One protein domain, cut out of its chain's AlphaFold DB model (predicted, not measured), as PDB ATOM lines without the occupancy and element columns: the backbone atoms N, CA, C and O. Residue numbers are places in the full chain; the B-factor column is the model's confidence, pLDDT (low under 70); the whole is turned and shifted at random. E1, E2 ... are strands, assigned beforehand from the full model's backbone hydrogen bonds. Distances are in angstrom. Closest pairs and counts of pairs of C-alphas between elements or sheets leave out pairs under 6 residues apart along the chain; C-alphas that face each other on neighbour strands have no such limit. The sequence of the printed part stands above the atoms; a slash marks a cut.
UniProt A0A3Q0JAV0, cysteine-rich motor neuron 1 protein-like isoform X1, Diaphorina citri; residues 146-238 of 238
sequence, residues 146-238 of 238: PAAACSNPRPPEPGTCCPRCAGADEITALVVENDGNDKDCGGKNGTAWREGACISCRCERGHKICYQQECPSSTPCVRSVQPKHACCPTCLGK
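What this domain is: This is residues 146 to 238 of the 238 residues of the protein "cysteine-rich motor neuron 1 protein-like isoform X1" of Diaphorina citri (UniProt A0A3Q0JAV0). Little regular structure: a small three-stranded sheet, E1 to E3, lies between two long stretches with no named element. Residues 146 to 191 loop about before it; residues 213 to 238 lead away after E3 and fold back in a hairpin-like loop, with a short antiparallel pairing of 224 to 225 with 234 to 235. The printed part has 93 residues, with three named strands in the order E1, E2, E3 and no named helix; the class is all strand, though the named elements hold only 16 of the 93 printed residues. The whole is only just loose, close to compact, with a radius of gyration of the C-alphas of 15.2 A and spans of 46 by 37 by 23 A.

Where its parts are: E1, residues 192 to 195, is 10.2 A long from C-alpha 192 at (-46.739, -48.591, -19.059). E2, residues 199 to 204, spans 15.9 A. E3, residues 207 to 212, spans 16.3 A to C-alpha 212 at (-34.687, -50.486, -13.243).

How they stand to each other: E1, E2 and E3 form a meander, each strand the antiparallel neighbour of the one before. Hairpin E1 and E2 has N 193 and O 201 within hydrogen-bond range at 2.9 A; hairpin E2 and E3 has N 202 and O 209 at 2.8 A.

The domain as a whole: The C-alphas of Gly 180 and Lys 238, the farthest apart, are 48.1 A apart. The printed part has no cut; both links are tight. Mean pLDDT of the printed part is 71.4, with 32 residues under 70, among them 166 to 184.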
ATOM      1  N   PRO A 146     -47.573 -42.461 -15.729       71.94
ATOM      2  CA  PRO A 146     -47.037 -43.780 -15.981       71.94
ATOM      3  C   PRO A 146     -45.539 -43.791 -15.691       71.94
ATOM      4  O   PRO A 146     -44.834 -42.784 -15.810       71.94
ATOM      5  N   ALA A 147     -45.053 -44.963 -15.308       68.50
ATOM      6  CA  ALA A 147     -43.645 -45.177 -15.057       68.50
ATOM      7  C   ALA A 147     -42.830 -44.860 -16.319       68.50
ATOM      8  O   ALA A 147     -43.012 -45.487 -17.364       68.50
ATOM      9  N   ALA A 148     -41.922 -43.890 -16.238       74.00
ATOM     10  CA  ALA A 148     -40.977 -43.660 -17.318       74.00
ATOM     11  C   ALA A 148     -39.919 -44.772 -17.295       74.00
ATOM     12  O   ALA A 148     -39.185 -44.924 -16.319       74.00
ATOM     13  N   ALA A 149     -39.864 -45.568 -18.362       71.06
ATOM     14  CA  ALA A 149     -38.903 -46.655 -18.519       71.06
ATOM     15  C   ALA A 149     -37.570 -46.157 -19.125       71.06
ATOM     16  O   ALA A 149     -37.222 -46.541 -20.239       71.06
ATOM     17  N   CYS A 150     -36.871 -45.242 -18.444       72.12
ATOM     18  CA  CYS A 150     -35.547 -44.737 -18.843       72.12
ATOM     19  C   CYS A 150     -34.817 -44.043 -17.680       72.12
ATOM     20  O   CYS A 150     -35.455 -43.588 -16.729       72.12
ATOM     21  N   SER A 151     -33.491 -43.899 -17.797       65.81
ATOM     22  CA  SER A 151     -32.638 -43.277 -16.769       65.81
ATOM     23  C   SER A 151     -32.869 -41.783 -16.584       65.81
ATOM     24  O   SER A 151     -32.825 -41.290 -15.463       65.81
ATOM     25  N   ASN A 152     -33.119 -41.061 -17.679       67.00
ATOM     26  CA  ASN A 152     -33.259 -39.606 -17.676       67.00
ATOM     27  C   ASN A 152     -34.545 -39.197 -18.400       67.00
ATOM     28  O   ASN A 152     -34.499 -38.738 -19.545       67.00
ATOM     29  N   PRO A 153     -35.717 -39.371 -17.769       75.44
ATOM     30  CA  PRO A 153     -36.953 -38.905 -18.365       75.44
ATOM     31  C   PRO A 153     -36.909 -37.379 -18.495       75.44
ATOM     32  O   PRO A 153     -36.590 -36.661 -17.545       75.44
ATOM     33  N   ARG A 154     -37.219 -36.873 -19.690       82.62
ATOM     34  CA  ARG A 154     -37.294 -35.435 -19.927       82.62
ATOM     35  C   ARG A 154     -38.441 -34.851 -19.106       82.62
ATOM     36  O   ARG A 154     -39.517 -35.464 -19.066       82.62
ATOM     37  N   PRO A 155     -38.234 -33.675 -18.485       81.31
ATOM     38  CA  PRO A 155     -39.305 -32.955 -17.819       81.31
ATOM     39  C   PRO A 155     -40.518 -32.790 -18.747       81.31
ATOM     40  O   PRO A 155     -40.329 -32.677 -19.963       81.31
ATOM     41  N   PRO A 156     -41.743 -32.766 -18.197       85.31
ATOM     42  CA  PRO A 156     -42.930 -32.470 -18.984       85.31
ATOM     43  C   PRO A 156     -42.767 -31.139 -19.726       85.31
ATOM     44  O   PRO A 156     -42.232 -30.168 -19.186       85.31
ATOM     45  N   GLU A 157     -43.239 -31.089 -20.968       88.12
ATOM     46  CA  GLU A 157     -43.349 -29.837 -21.715       88.12
ATOM     47  C   GLU A 157     -44.359 -28.905 -21.022       88.12
ATOM     48  O   GLU A 157     -45.275 -29.397 -20.349       88.12
ATOM     49  N   PRO A 158     -44.244 -27.574 -21.188       88.81
ATOM     50  CA  PRO A 158     -45.212 -26.634 -20.632       88.81
ATOM     51  C   PRO A 158     -46.650 -27.020 -21.000       88.81
ATOM     52  O   PRO A 158     -46.973 -27.195 -22.171       88.81
ATOM     53  N   GLY A 159     -47.512 -27.167 -19.991       86.25
ATOM     54  CA  GLY A 159     -48.905 -27.590 -20.176       86.25
ATOM     55  C   GLY A 159     -49.131 -29.106 -20.216       86.25
ATOM     56  O   GLY A 159     -50.278 -29.533 -20.288       86.25
ATOM     57  N   THR A 160     -48.084 -29.932 -20.121       89.44
ATOM     58  CA  THR A 160     -48.209 -31.397 -20.013       89.44
ATOM     59  C   THR A 160     -47.882 -31.881 -18.603       89.44
ATOM     60  O   THR A 160     -47.050 -31.295 -17.915       89.44
ATOM     61  N   CYS A 161     -48.546 -32.951 -18.161       87.81
ATOM     62  CA  CYS A 161     -48.333 -33.498 -16.823       87.81
ATOM     63  C   CYS A 161     -47.081 -34.375 -16.720       87.81
ATOM     64  O   CYS A 161     -46.295 -34.249 -15.785       87.81
ATOM     65  N   CYS A 162     -46.918 -35.308 -17.662       85.19
ATOM     66  CA  CYS A 162     -46.036 -36.448 -17.446       85.19
ATOM     67  C   CYS A 162     -44.712 -36.356 -18.181       85.19
ATOM     68  O   CYS A 162     -44.682 -35.965 -19.351       85.19
ATOM     69  N   PRO A 163     -43.620 -36.770 -17.517       81.31
ATOM     70  CA  PRO A 163     -42.317 -36.789 -18.139       81.31
ATOM     71  C   PRO A 163     -42.267 -37.895 -19.198       81.31
ATOM     72  O   PRO A 163     -42.971 -38.908 -19.110       81.31
ATOM     73  N   ARG A 164     -41.432 -37.702 -20.217       79.44
ATOM     74  CA  ARG A 164     -41.303 -38.635 -21.346       79.44
ATOM     75  C   ARG A 164     -39.847 -38.998 -21.575       79.44
ATOM     76  O   ARG A 164     -38.959 -38.174 -21.393       79.44
ATOM     77  N   CYS A 165     -39.593 -40.224 -22.012       77.31
ATOM     78  CA  CYS A 165     -38.260 -40.618 -22.463       77.31
ATOM     79  C   CYS A 165     -37.984 -40.025 -23.851       77.31
ATOM     80  O   CYS A 165     -38.890 -39.931 -24.684       77.31
ATOM     81  N   ALA A 166     -36.741 -39.616 -24.103       68.31
ATOM     82  CA  ALA A 166     -36.323 -39.114 -25.403       68.31
ATOM     83  C   ALA A 166     -36.135 -40.277 -26.392       68.31
ATOM     84  O   ALA A 166     -35.032 -40.765 -26.591       68.31
ATOM     85  N   GLY A 167     -37.224 -40.739 -27.008       61.09
ATOM     86  CA  GLY A 167     -37.174 -41.810 -28.012       61.09
ATOM     87  C   GLY A 167     -36.766 -43.188 -27.465       61.09
ATOM     88  O   GLY A 167     -36.556 -43.374 -26.268       61.09
ATOM     89  N   ALA A 168     -36.716 -44.177 -28.363       54.53
ATOM     90  CA  ALA A 168     -36.423 -45.578 -28.044       54.53
ATOM     91  C   ALA A 168     -34.939 -45.842 -27.705       54.53
ATOM     92  O   ALA A 168     -34.628 -46.865 -27.104       54.53
ATOM     93  N   ASP A 169     -34.041 -44.908 -28.032       53.06
ATOM     94  CA  ASP A 169     -32.587 -45.111 -27.962       53.06
ATOM     95  C   ASP A 169     -31.966 -44.809 -26.581       53.06
ATOM     96  O   ASP A 169     -30.801 -45.121 -26.350       53.06
ATOM     97  N   GLU A 170     -32.729 -44.247 -25.634       52.72
ATOM     98  CA  GLU A 170     -32.300 -44.039 -24.233       52.72
ATOM     99  C   GLU A 170     -32.981 -44.997 -23.241       52.72
ATOM    100  O   GLU A 170     -32.894 -44.828 -22.018       52.72
ATOM    101  N   ILE A 171     -33.657 -46.032 -23.745       54.06
ATOM    102  CA  ILE A 171     -34.017 -47.173 -22.912       54.06
ATOM    103  C   ILE A 171     -32.722 -47.968 -22.719       54.06
ATOM    104  O   ILE A 171     -32.372 -48.821 -23.530       54.06
ATOM    105  N   THR A 172     -31.990 -47.703 -21.635       51.97
ATOM    106  CA  THR A 172     -30.985 -48.646 -21.115       51.97
ATOM    107  C   THR A 172     -31.743 -49.829 -20.524       51.97
ATOM    108  O   THR A 172     -31.865 -50.000 -19.315       51.97
ATOM    109  N   ALA A 173     -32.391 -50.580 -21.412       54.75
ATOM    110  CA  ALA A 173     -33.213 -51.709 -21.066       54.75
ATOM    111  C   ALA A 173     -32.305 -52.731 -20.392       54.75
ATOM    112  O   ALA A 173     -31.392 -53.276 -21.015       54.75
ATOM    113  N   LEU A 174     -32.624 -53.069 -19.147       54.97
ATOM    114  CA  LEU A 174     -32.557 -54.475 -18.809       54.97
ATOM    115  C   LEU A 174     -33.688 -55.096 -19.627       54.97
ATOM    116  O   LEU A 174     -34.843 -55.119 -19.203       54.97
ATOM    117  N   VAL A 175     -33.376 -55.541 -20.849       55.22
ATOM    118  CA  VAL A 175     -34.181 -56.601 -21.445       55.22
ATOM    119  C   VAL A 175     -34.051 -57.714 -20.426       55.22
ATOM    120  O   VAL A 175     -32.970 -58.278 -20.256       55.22
ATOM    121  N   VAL A 176     -35.103 -57.943 -19.646       52.56
ATOM    122  CA  VAL A 176     -35.159 -59.107 -18.777       52.56
ATOM    123  C   VAL A 176     -35.316 -60.289 -19.731       52.56
ATOM    124  O   VAL A 176     -36.411 -60.792 -19.947       52.56
ATOM    125  N   GLU A 177     -34.223 -60.692 -20.382       49.75
ATOM    126  CA  GLU A 177     -34.104 -62.010 -20.979       49.75
ATOM    127  C   GLU A 177     -33.964 -62.983 -19.815       49.75
ATOM    128  O   GLU A 177     -32.866 -63.381 -19.443       49.75
ATOM    129  N   ASN A 178     -35.080 -63.317 -19.178       45.00
ATOM    130  CA  ASN A 178     -35.125 -64.484 -18.318       45.00
ATOM    131  C   ASN A 178     -36.126 -65.470 -18.911       45.00
ATOM    132  O   ASN A 178     -37.319 -65.197 -19.002       45.00
ATOM    133  N   ASP A 179     -35.566 -66.595 -19.356       45.50
ATOM    134  CA  ASP A 179     -36.205 -67.897 -19.509       45.50
ATOM    135  C   ASP A 179     -37.596 -67.914 -20.166       45.50
ATOM    136  O   ASP A 179     -38.634 -68.033 -19.525       45.50
ATOM    137  N   GLY A 180     -37.600 -67.872 -21.499       49.78
ATOM    138  CA  GLY A 180     -38.445 -68.749 -22.319       49.78
ATOM    139  C   GLY A 180     -39.977 -68.668 -22.238       49.78
ATOM    140  O   GLY A 180     -40.601 -69.404 -22.999       49.78
ATOM    141  N   ASN A 181     -40.610 -67.832 -21.404       52.34
ATOM    142  CA  ASN A 181     -42.076 -67.865 -21.272       52.34
ATOM    143  C   ASN A 181     -42.783 -66.550 -20.865       52.34
ATOM    144  O   ASN A 181     -43.928 -66.601 -20.431       52.34
ATOM    145  N   ASP A 182     -42.154 -65.378 -21.018       58.66
ATOM    146  CA  ASP A 182     -42.785 -64.064 -20.749       58.66
ATOM    147  C   ASP A 182     -42.724 -63.172 -22.005       58.66
ATOM    148  O   ASP A 182     -41.926 -62.243 -22.101       58.66
ATOM    149  N   LYS A 183     -43.475 -63.525 -23.060       58.47
ATOM    150  CA  LYS A 183     -43.409 -62.833 -24.370       58.47
ATOM    151  C   LYS A 183     -44.674 -62.109 -24.814       58.47
ATOM    152  O   LYS A 183     -44.737 -61.690 -25.965       58.47
ATOM    153  N   ASP A 184     -45.636 -61.895 -23.930       68.62
ATOM    154  CA  ASP A 184     -46.759 -61.025 -24.257       68.62
ATOM    155  C   ASP A 184     -47.145 -60.192 -23.042       68.62
ATOM    156  O   ASP A 184     -47.625 -60.716 -22.039       68.62
ATOM    157  N   CYS A 185     -46.941 -58.878 -23.131       73.38
ATOM    158  CA  CYS A 185     -47.452 -57.952 -22.123       73.38
ATOM    159  C   CYS A 185     -48.988 -57.911 -22.089       73.38
ATOM    160  O   CYS A 185     -49.536 -57.224 -21.227       73.38
ATOM    161  N   GLY A 186     -49.687 -58.583 -23.023       68.06
ATOM    162  CA  GLY A 186     -51.152 -58.706 -23.076       68.06
ATOM    163  C   GLY A 186     -51.884 -57.365 -23.216       68.06
ATOM    164  O   GLY A 186     -53.112 -57.308 -23.207       68.06
ATOM    165  N   GLY A 187     -51.129 -56.269 -23.315       68.94
ATOM    166  CA  GLY A 187     -51.579 -54.892 -23.241       68.94
ATOM    167  C   GLY A 187     -51.436 -54.175 -24.576       68.94
ATOM    168  O   GLY A 187     -50.718 -54.596 -25.483       68.94
ATOM    169  N   LYS A 188     -52.124 -53.039 -24.707       75.19
ATOM    170  CA  LYS A 188     -52.002 -52.183 -25.894       75.19
ATOM    171  C   LYS A 188     -50.573 -51.634 -26.001       75.19
ATOM    172  O   LYS A 188     -49.950 -51.305 -24.991       75.19
ATOM    173  N   ASN A 189     -50.071 -51.486 -27.226       77.12
ATOM    174  CA  ASN A 189     -48.783 -50.842 -27.481       77.12
ATOM    175  C   ASN A 189     -48.726 -49.456 -26.807       77.12
ATOM    176  O   ASN A 189     -49.634 -48.647 -26.991       77.12
ATOM    177  N   GLY A 190     -47.676 -49.194 -26.030       72.56
ATOM    178  CA  GLY A 190     -47.490 -47.973 -25.243       72.56
ATOM    179  C   GLY A 190     -47.988 -48.043 -23.795       72.56
ATOM    180  O   GLY A 190     -47.682 -47.132 -23.026       72.56
ATOM    181  N   THR A 191     -48.705 -49.102 -23.393       73.19
ATOM    182  CA  THR A 191     -49.106 -49.298 -21.984       73.19
ATOM    183  C   THR A 191     -47.878 -49.383 -21.090       73.19
ATOM    184  O   THR A 191     -46.931 -50.089 -21.417       73.19
ATOM    185  N   ALA A 192     -47.870 -48.651 -19.978       78.31
ATOM    186  CA  ALA A 192     -46.739 -48.591 -19.059       78.31
ATOM    187  C   ALA A 192     -47.197 -48.819 -17.617       78.31
ATOM    188  O   ALA A 192     -48.269 -48.361 -17.227       78.31
ATOM    189  N   TRP A 193     -46.387 -49.531 -16.837       77.50
ATOM    190  CA  TRP A 193     -46.694 -49.936 -15.463       77.50
ATOM    191  C   TRP A 193     -45.435 -49.949 -14.593       77.50
ATOM    192  O   TRP A 193     -44.316 -49.846 -15.097       77.50
ATOM    193  N   ARG A 194     -45.613 -50.049 -13.273       74.94
ATOM    194  CA  ARG A 194     -44.517 -50.220 -12.310       74.94
ATOM    195  C   ARG A 194     -44.487 -51.649 -11.783       74.94
ATOM    196  O   ARG A 194     -45.532 -52.203 -11.459       74.94
ATOM    197  N   GLU A 195     -43.290 -52.201 -11.631       78.88
ATOM    198  CA  GLU A 195     -43.032 -53.447 -10.903       78.88
ATOM    199  C   GLU A 195     -42.238 -53.111  -9.632       78.88
ATOM    200  O   GLU A 195     -41.014 -53.015  -9.604       78.88
ATOM    201  N   GLY A 196     -42.963 -52.832  -8.551       73.94
ATOM    202  CA  GLY A 196     -42.369 -52.259  -7.343       73.94
ATOM    203  C   GLY A 196     -41.989 -50.782  -7.512       73.94
ATOM    204  O   GLY A 196     -42.422 -50.099  -8.437       73.94
ATOM    205  N   ALA A 197     -41.199 -50.249  -6.577       74.62
ATOM    206  CA  ALA A 197     -40.906 -48.813  -6.539       74.62
ATOM    207  C   ALA A 197     -39.932 -48.353  -7.642       74.62
ATOM    208  O   ALA A 197     -40.021 -47.215  -8.102       74.62
ATOM    209  N   CYS A 198     -39.018 -49.232  -8.068       77.50
ATOM    210  CA  CYS A 198     -37.884 -48.888  -8.931       77.50
ATOM    211  C   CYS A 198     -37.926 -49.472 -10.341       77.50
ATOM    212  O   CYS A 198     -37.068 -49.110 -11.138       77.50
ATOM    213  N   ILE A 199     -38.873 -50.350 -10.674       80.94
ATOM    214  CA  ILE A 199     -38.950 -50.925 -12.021       80.94
ATOM    215  C   ILE A 199     -40.119 -50.285 -12.759       80.94
ATOM    216  O   ILE A 199     -41.260 -50.321 -12.300       80.94
ATOM    217  N   SER A 200     -39.814 -49.691 -13.904       77.62
ATOM    218  CA  SER A 200     -40.761 -49.066 -14.822       77.62
ATOM    219  C   SER A 200     -40.793 -49.883 -16.106       77.62
ATOM    220  O   SER A 200     -39.760 -50.028 -16.755       77.62
ATOM    221  N   CYS A 201     -41.952 -50.388 -16.498       79.25
ATOM    222  CA  CYS A 201     -42.120 -51.211 -17.689       79.25
ATOM    223  C   CYS A 201     -43.053 -50.547 -18.700       79.25
ATOM    224  O   CYS A 201     -43.942 -49.781 -18.329       79.25
ATOM    225  N   ARG A 202     -42.859 -50.848 -19.985       79.06
ATOM    226  CA  ARG A 202     -43.742 -50.458 -21.084       79.06
ATOM    227  C   ARG A 202     -43.886 -51.601 -22.086       79.06
ATOM    228  O   ARG A 202     -42.920 -52.293 -22.383       79.06
ATOM    229  N   CYS A 203     -45.088 -51.769 -22.621       78.81
ATOM    230  CA  CYS A 203     -45.396 -52.705 -23.689       78.81
ATOM    231  C   CYS A 203     -45.088 -52.038 -25.026       78.81
ATOM    232  O   CYS A 203     -45.709 -51.032 -25.377       78.81
ATOM    233  N   GLU A 204     -44.147 -52.584 -25.782       76.38
ATOM    234  CA  GLU A 204     -43.803 -52.097 -27.110       76.38
ATOM    235  C   GLU A 204     -43.923 -53.245 -28.111       76.38
ATOM    236  O   GLU A 204     -43.188 -54.226 -28.055       76.38
ATOM    237  N   ARG A 205     -44.905 -53.149 -29.011       75.81
ATOM    238  CA  ARG A 205     -45.222 -54.174 -30.023       75.81
ATOM    239  C   ARG A 205     -45.402 -55.587 -29.434       75.81
ATOM    240  O   ARG A 205     -44.976 -56.560 -30.043       75.81
ATOM    241  N   GLY A 206     -46.021 -55.690 -28.255       74.31
ATOM    242  CA  GLY A 206     -46.236 -56.961 -27.547       74.31
ATOM    243  C   GLY A 206     -45.063 -57.403 -26.665       74.31
ATOM    244  O   GLY A 206     -45.191 -58.363 -25.914       74.31
ATOM    245  N   HIS A 207     -43.942 -56.677 -26.681       76.25
ATOM    246  CA  HIS A 207     -42.796 -56.956 -25.821       76.25
ATOM    247  C   HIS A 207     -42.810 -56.093 -24.563       76.25
ATOM    248  O   HIS A 207     -42.950 -54.870 -24.623       76.25
ATOM    249  N   LYS A 208     -42.612 -56.737 -23.415       78.75
ATOM    250  CA  LYS A 208     -42.381 -56.069 -22.138       78.75
ATOM    251  C   LYS A 208     -40.955 -55.514 -22.105       78.75
ATOM    252  O   LYS A 208     -39.989 -56.268 -22.128       78.75
ATOM    253  N   ILE A 209     -40.833 -54.193 -22.039       75.69
ATOM    254  CA  ILE A 209     -39.556 -53.486 -21.929       75.69
ATOM    255  C   ILE A 209     -39.510 -52.798 -20.572       75.69
ATOM    256  O   ILE A 209     -40.307 -51.896 -20.317       75.69
ATOM    257  N   CYS A 210     -38.585 -53.209 -19.707       76.94
ATOM    258  CA  CYS A 210     -38.458 -52.675 -18.356       76.94
ATOM    259  C   CYS A 210     -37.136 -51.941 -18.143       76.94
ATOM    260  O   CYS A 210     -36.101 -52.260 -18.727       76.94
ATOM    261  N   TYR A 211     -37.189 -50.953 -17.263       75.69
ATOM    262  CA  TYR A 211     -36.054 -50.189 -16.787       75.69
ATOM    263  C   TYR A 211     -36.050 -50.213 -15.262       75.69
ATOM    264  O   TYR A 211     -37.065 -49.906 -14.635       75.69
ATOM    265  N   GLN A 212     -34.908 -50.559 -14.677       79.00
ATOM    266  CA  GLN A 212     -34.687 -50.486 -13.243       79.00
ATOM    267  C   GLN A 212     -33.944 -49.192 -12.923       79.00
ATOM    268  O   GLN A 212     -32.802 -49.003 -13.334       79.00
ATOM    269  N   GLN A 213     -34.600 -48.298 -12.190       75.00
ATOM    270  CA  GLN A 213     -33.995 -47.064 -11.719       75.00
ATOM    271  C   GLN A 213     -32.969 -47.377 -10.627       75.00
ATOM    272  O   GLN A 213     -33.299 -47.959  -9.592       75.00
ATOM    273  N   GLU A 214     -31.729 -46.950 -10.851       77.88
ATOM    274  CA  GLU A 214     -30.684 -46.946  -9.834       77.88
ATOM    275  C   GLU A 214     -30.690 -45.607  -9.098       77.88
ATOM    276  O   GLU A 214     -30.790 -44.535  -9.703       77.88
ATOM    277  N   CYS A 215     -30.597 -45.654  -7.772       76.44
ATOM    278  CA  CYS A 215     -30.510 -44.437  -6.983       76.44
ATOM    279  C   CYS A 215     -29.066 -43.954  -6.932       76.44
ATOM    280  O   CYS A 215     -28.178 -44.760  -6.647       76.44
ATOM    281  N   PRO A 216     -28.807 -42.652  -7.162       74.50
ATOM    282  CA  PRO A 216     -27.469 -42.116  -7.002       74.50
ATOM    283  C   PRO A 216     -27.001 -42.410  -5.579       74.50
ATOM    284  O   PRO A 216     -27.683 -42.057  -4.614       74.50
ATOM    285  N   SER A 217     -25.856 -43.085  -5.462       69.62
ATOM    286  CA  SER A 217     -25.207 -43.397  -4.191       69.62
ATOM    287  C   SER A 217     -25.017 -42.095  -3.419       69.62
ATOM    288  O   SER A 217     -24.155 -41.281  -3.751       69.62
ATOM    289  N   SER A 218     -25.895 -41.838  -2.454       60.72
ATOM    290  CA  SER A 218     -26.001 -40.522  -1.839       60.72
ATOM    291  C   SER A 218     -24.766 -40.218  -0.995       60.72
ATOM    292  O   SER A 218     -24.399 -41.002  -0.118       60.72
ATOM    293  N   THR A 219     -24.205 -39.024  -1.182       61.59
ATOM    294  CA  THR A 219     -23.551 -38.237  -0.125       61.59
ATOM    295  C   THR A 219     -24.365 -38.355   1.176       61.59
ATOM    296  O   THR A 219     -25.596 -38.355   1.087       61.59
ATOM    297  N   PRO A 220     -23.750 -38.466   2.374       69.94
ATOM    298  CA  PRO A 220     -24.482 -38.691   3.620       69.94
ATOM    299  C   PRO A 220     -25.597 -37.658   3.806       69.94
ATOM    300  O   PRO A 220     -25.356 -36.464   3.966       69.94
ATOM    301  N   CYS A 221     -26.829 -38.151   3.751       70.62
ATOM    302  CA  CYS A 221     -28.047 -37.369   3.829       70.62
ATOM    303  C   CYS A 221     -28.674 -37.574   5.202       70.62
ATOM    304  O   CYS A 221     -29.105 -38.674   5.539       70.62
ATOM    305  N   VAL A 222     -28.706 -36.511   6.006       78.94
ATOM    306  CA  VAL A 222     -29.172 -36.578   7.401       78.94
ATOM    307  C   VAL A 222     -30.686 -36.791   7.480       78.94
ATOM    308  O   VAL A 222     -31.175 -37.417   8.417       78.94
ATOM    309  N   ARG A 223     -31.439 -36.280   6.498       80.81
ATOM    310  CA  ARG A 223     -32.901 -36.336   6.494       80.81
ATOM    311  C   ARG A 223     -33.433 -36.719   5.118       80.81
ATOM    312  O   ARG A 223     -33.796 -35.864   4.314       80.81
ATOM    313  N   SER A 224     -33.467 -38.017   4.852       82.00
ATOM    314  CA  SER A 224     -34.121 -38.572   3.672       82.00
ATOM    315  C   SER A 224     -35.615 -38.797   3.923       82.00
ATOM    316  O   SER A 224     -36.034 -39.225   4.997       82.00
ATOM    317  N   VAL A 225     -36.428 -38.508   2.913       83.69
ATOM    318  CA  VAL A 225     -37.846 -38.863   2.839       83.69
ATOM    319  C   VAL A 225     -38.052 -39.642   1.553       83.69
ATOM    320  O   VAL A 225     -37.708 -39.159   0.478       83.69
ATOM    321  N   GLN A 226     -38.608 -40.846   1.654       78.19
ATOM    322  CA  GLN A 226     -38.966 -41.658   0.498       78.19
ATOM    323  C   GLN A 226     -40.493 -41.702   0.369       78.19
ATOM    324  O   GLN A 226     -41.148 -42.385   1.159       78.19
ATOM    325  N   PRO A 227     -41.081 -40.950  -0.581       72.94
ATOM    326  CA  PRO A 227     -42.513 -41.013  -0.841       72.94
ATOM    327  C   PRO A 227     -42.967 -42.431  -1.216       72.94
ATOM    328  O   PRO A 227     -42.223 -43.187  -1.846       72.94
ATOM    329  N   LYS A 228     -44.212 -42.786  -0.873       56.38
ATOM    330  CA  LYS A 228     -44.843 -44.040  -1.316       56.38
ATOM    331  C   LYS A 228     -44.799 -44.097  -2.852       56.38
ATOM    332  O   LYS A 228     -45.152 -43.120  -3.505       56.38
ATOM    333  N   HIS A 229     -44.339 -45.220  -3.407       63.44
ATOM    334  CA  HIS A 229     -44.120 -45.449  -4.848       63.44
ATOM    335  C   HIS A 229     -42.951 -44.685  -5.505       63.44
ATOM    336  O   HIS A 229     -42.737 -44.839  -6.709       63.44
ATOM    337  N   ALA A 230     -42.152 -43.916  -4.754       72.62
ATOM    338  CA  ALA A 230     -40.902 -43.355  -5.264       72.62
ATOM    339  C   ALA A 230     -39.757 -44.373  -5.149       72.62
ATOM    340  O   ALA A 230     -39.548 -44.969  -4.088       72.62
ATOM    341  N   CYS A 231     -38.984 -44.537  -6.229       77.62
ATOM    342  CA  CYS A 231     -37.804 -45.398  -6.216       77.62
ATOM    343  C   CYS A 231     -36.737 -44.886  -5.243       77.62
ATOM    344  O   CYS A 231     -36.271 -45.629  -4.384       77.62
ATOM    345  N   CYS A 232     -36.381 -43.601  -5.357       79.38
ATOM    346  CA  CYS A 232     -35.260 -43.029  -4.625       79.38
ATOM    347  C   CYS A 232     -35.701 -42.074  -3.514       79.38
ATOM    348  O   CYS A 232     -36.643 -41.295  -3.704       79.38
ATOM    349  N   PRO A 233     -35.009 -42.091  -2.362       79.31
ATOM    350  CA  PRO A 233     -35.237 -41.123  -1.302       79.31
ATOM    351  C   PRO A 233     -34.848 -39.711  -1.751       79.31
ATOM    352  O   PRO A 233     -33.847 -39.502  -2.433       79.31
ATOM    353  N   THR A 234     -35.622 -38.725  -1.311       80.56
ATOM    354  CA  THR A 234     -35.327 -37.300  -1.477       80.56
ATOM    355  C   THR A 234     -34.735 -36.747  -0.187       80.56
ATOM    356  O   THR A 234     -35.273 -36.973   0.894       80.56
ATOM    357  N   CYS A 235     -33.638 -36.003  -0.282       80.00
ATOM    358  CA  CYS A 235     -33.020 -35.357   0.872       80.00
ATOM    359  C   CYS A 235     -33.670 -34.007   1.162       80.00
ATOM    360  O   CYS A 235     -33.644 -33.107   0.323       80.00
ATOM    361  N   LEU A 236     -34.238 -33.863   2.358       76.44
ATOM    362  CA  LEU A 236     -34.803 -32.611   2.843       76.44
ATOM    363  C   LEU A 236     -33.748 -31.852   3.656       76.44
ATOM    364  O   LEU A 236     -33.511 -32.164   4.822       76.44
ATOM    365  N   GLY A 237     -33.146 -30.837   3.035       62.84
ATOM    366  CA  GLY A 237     -32.174 -29.934   3.660       62.84
ATOM    367  C   GLY A 237     -30.771 -30.055   3.060       62.84
ATOM    368  O   GLY A 237     -30.255 -31.159   2.895       62.84
ATOM    369  N   LYS A 238     -30.183 -28.904   2.723       49.78
ATOM    370  CA  LYS A 238     -28.732 -28.716   2.605       49.78
ATOM    371  C   LYS A 238     -28.202 -28.202   3.934       49.78
ATOM    372  O   LYS A 238     -28.941 -27.410   4.561       49.78
TER     373      LYS A 238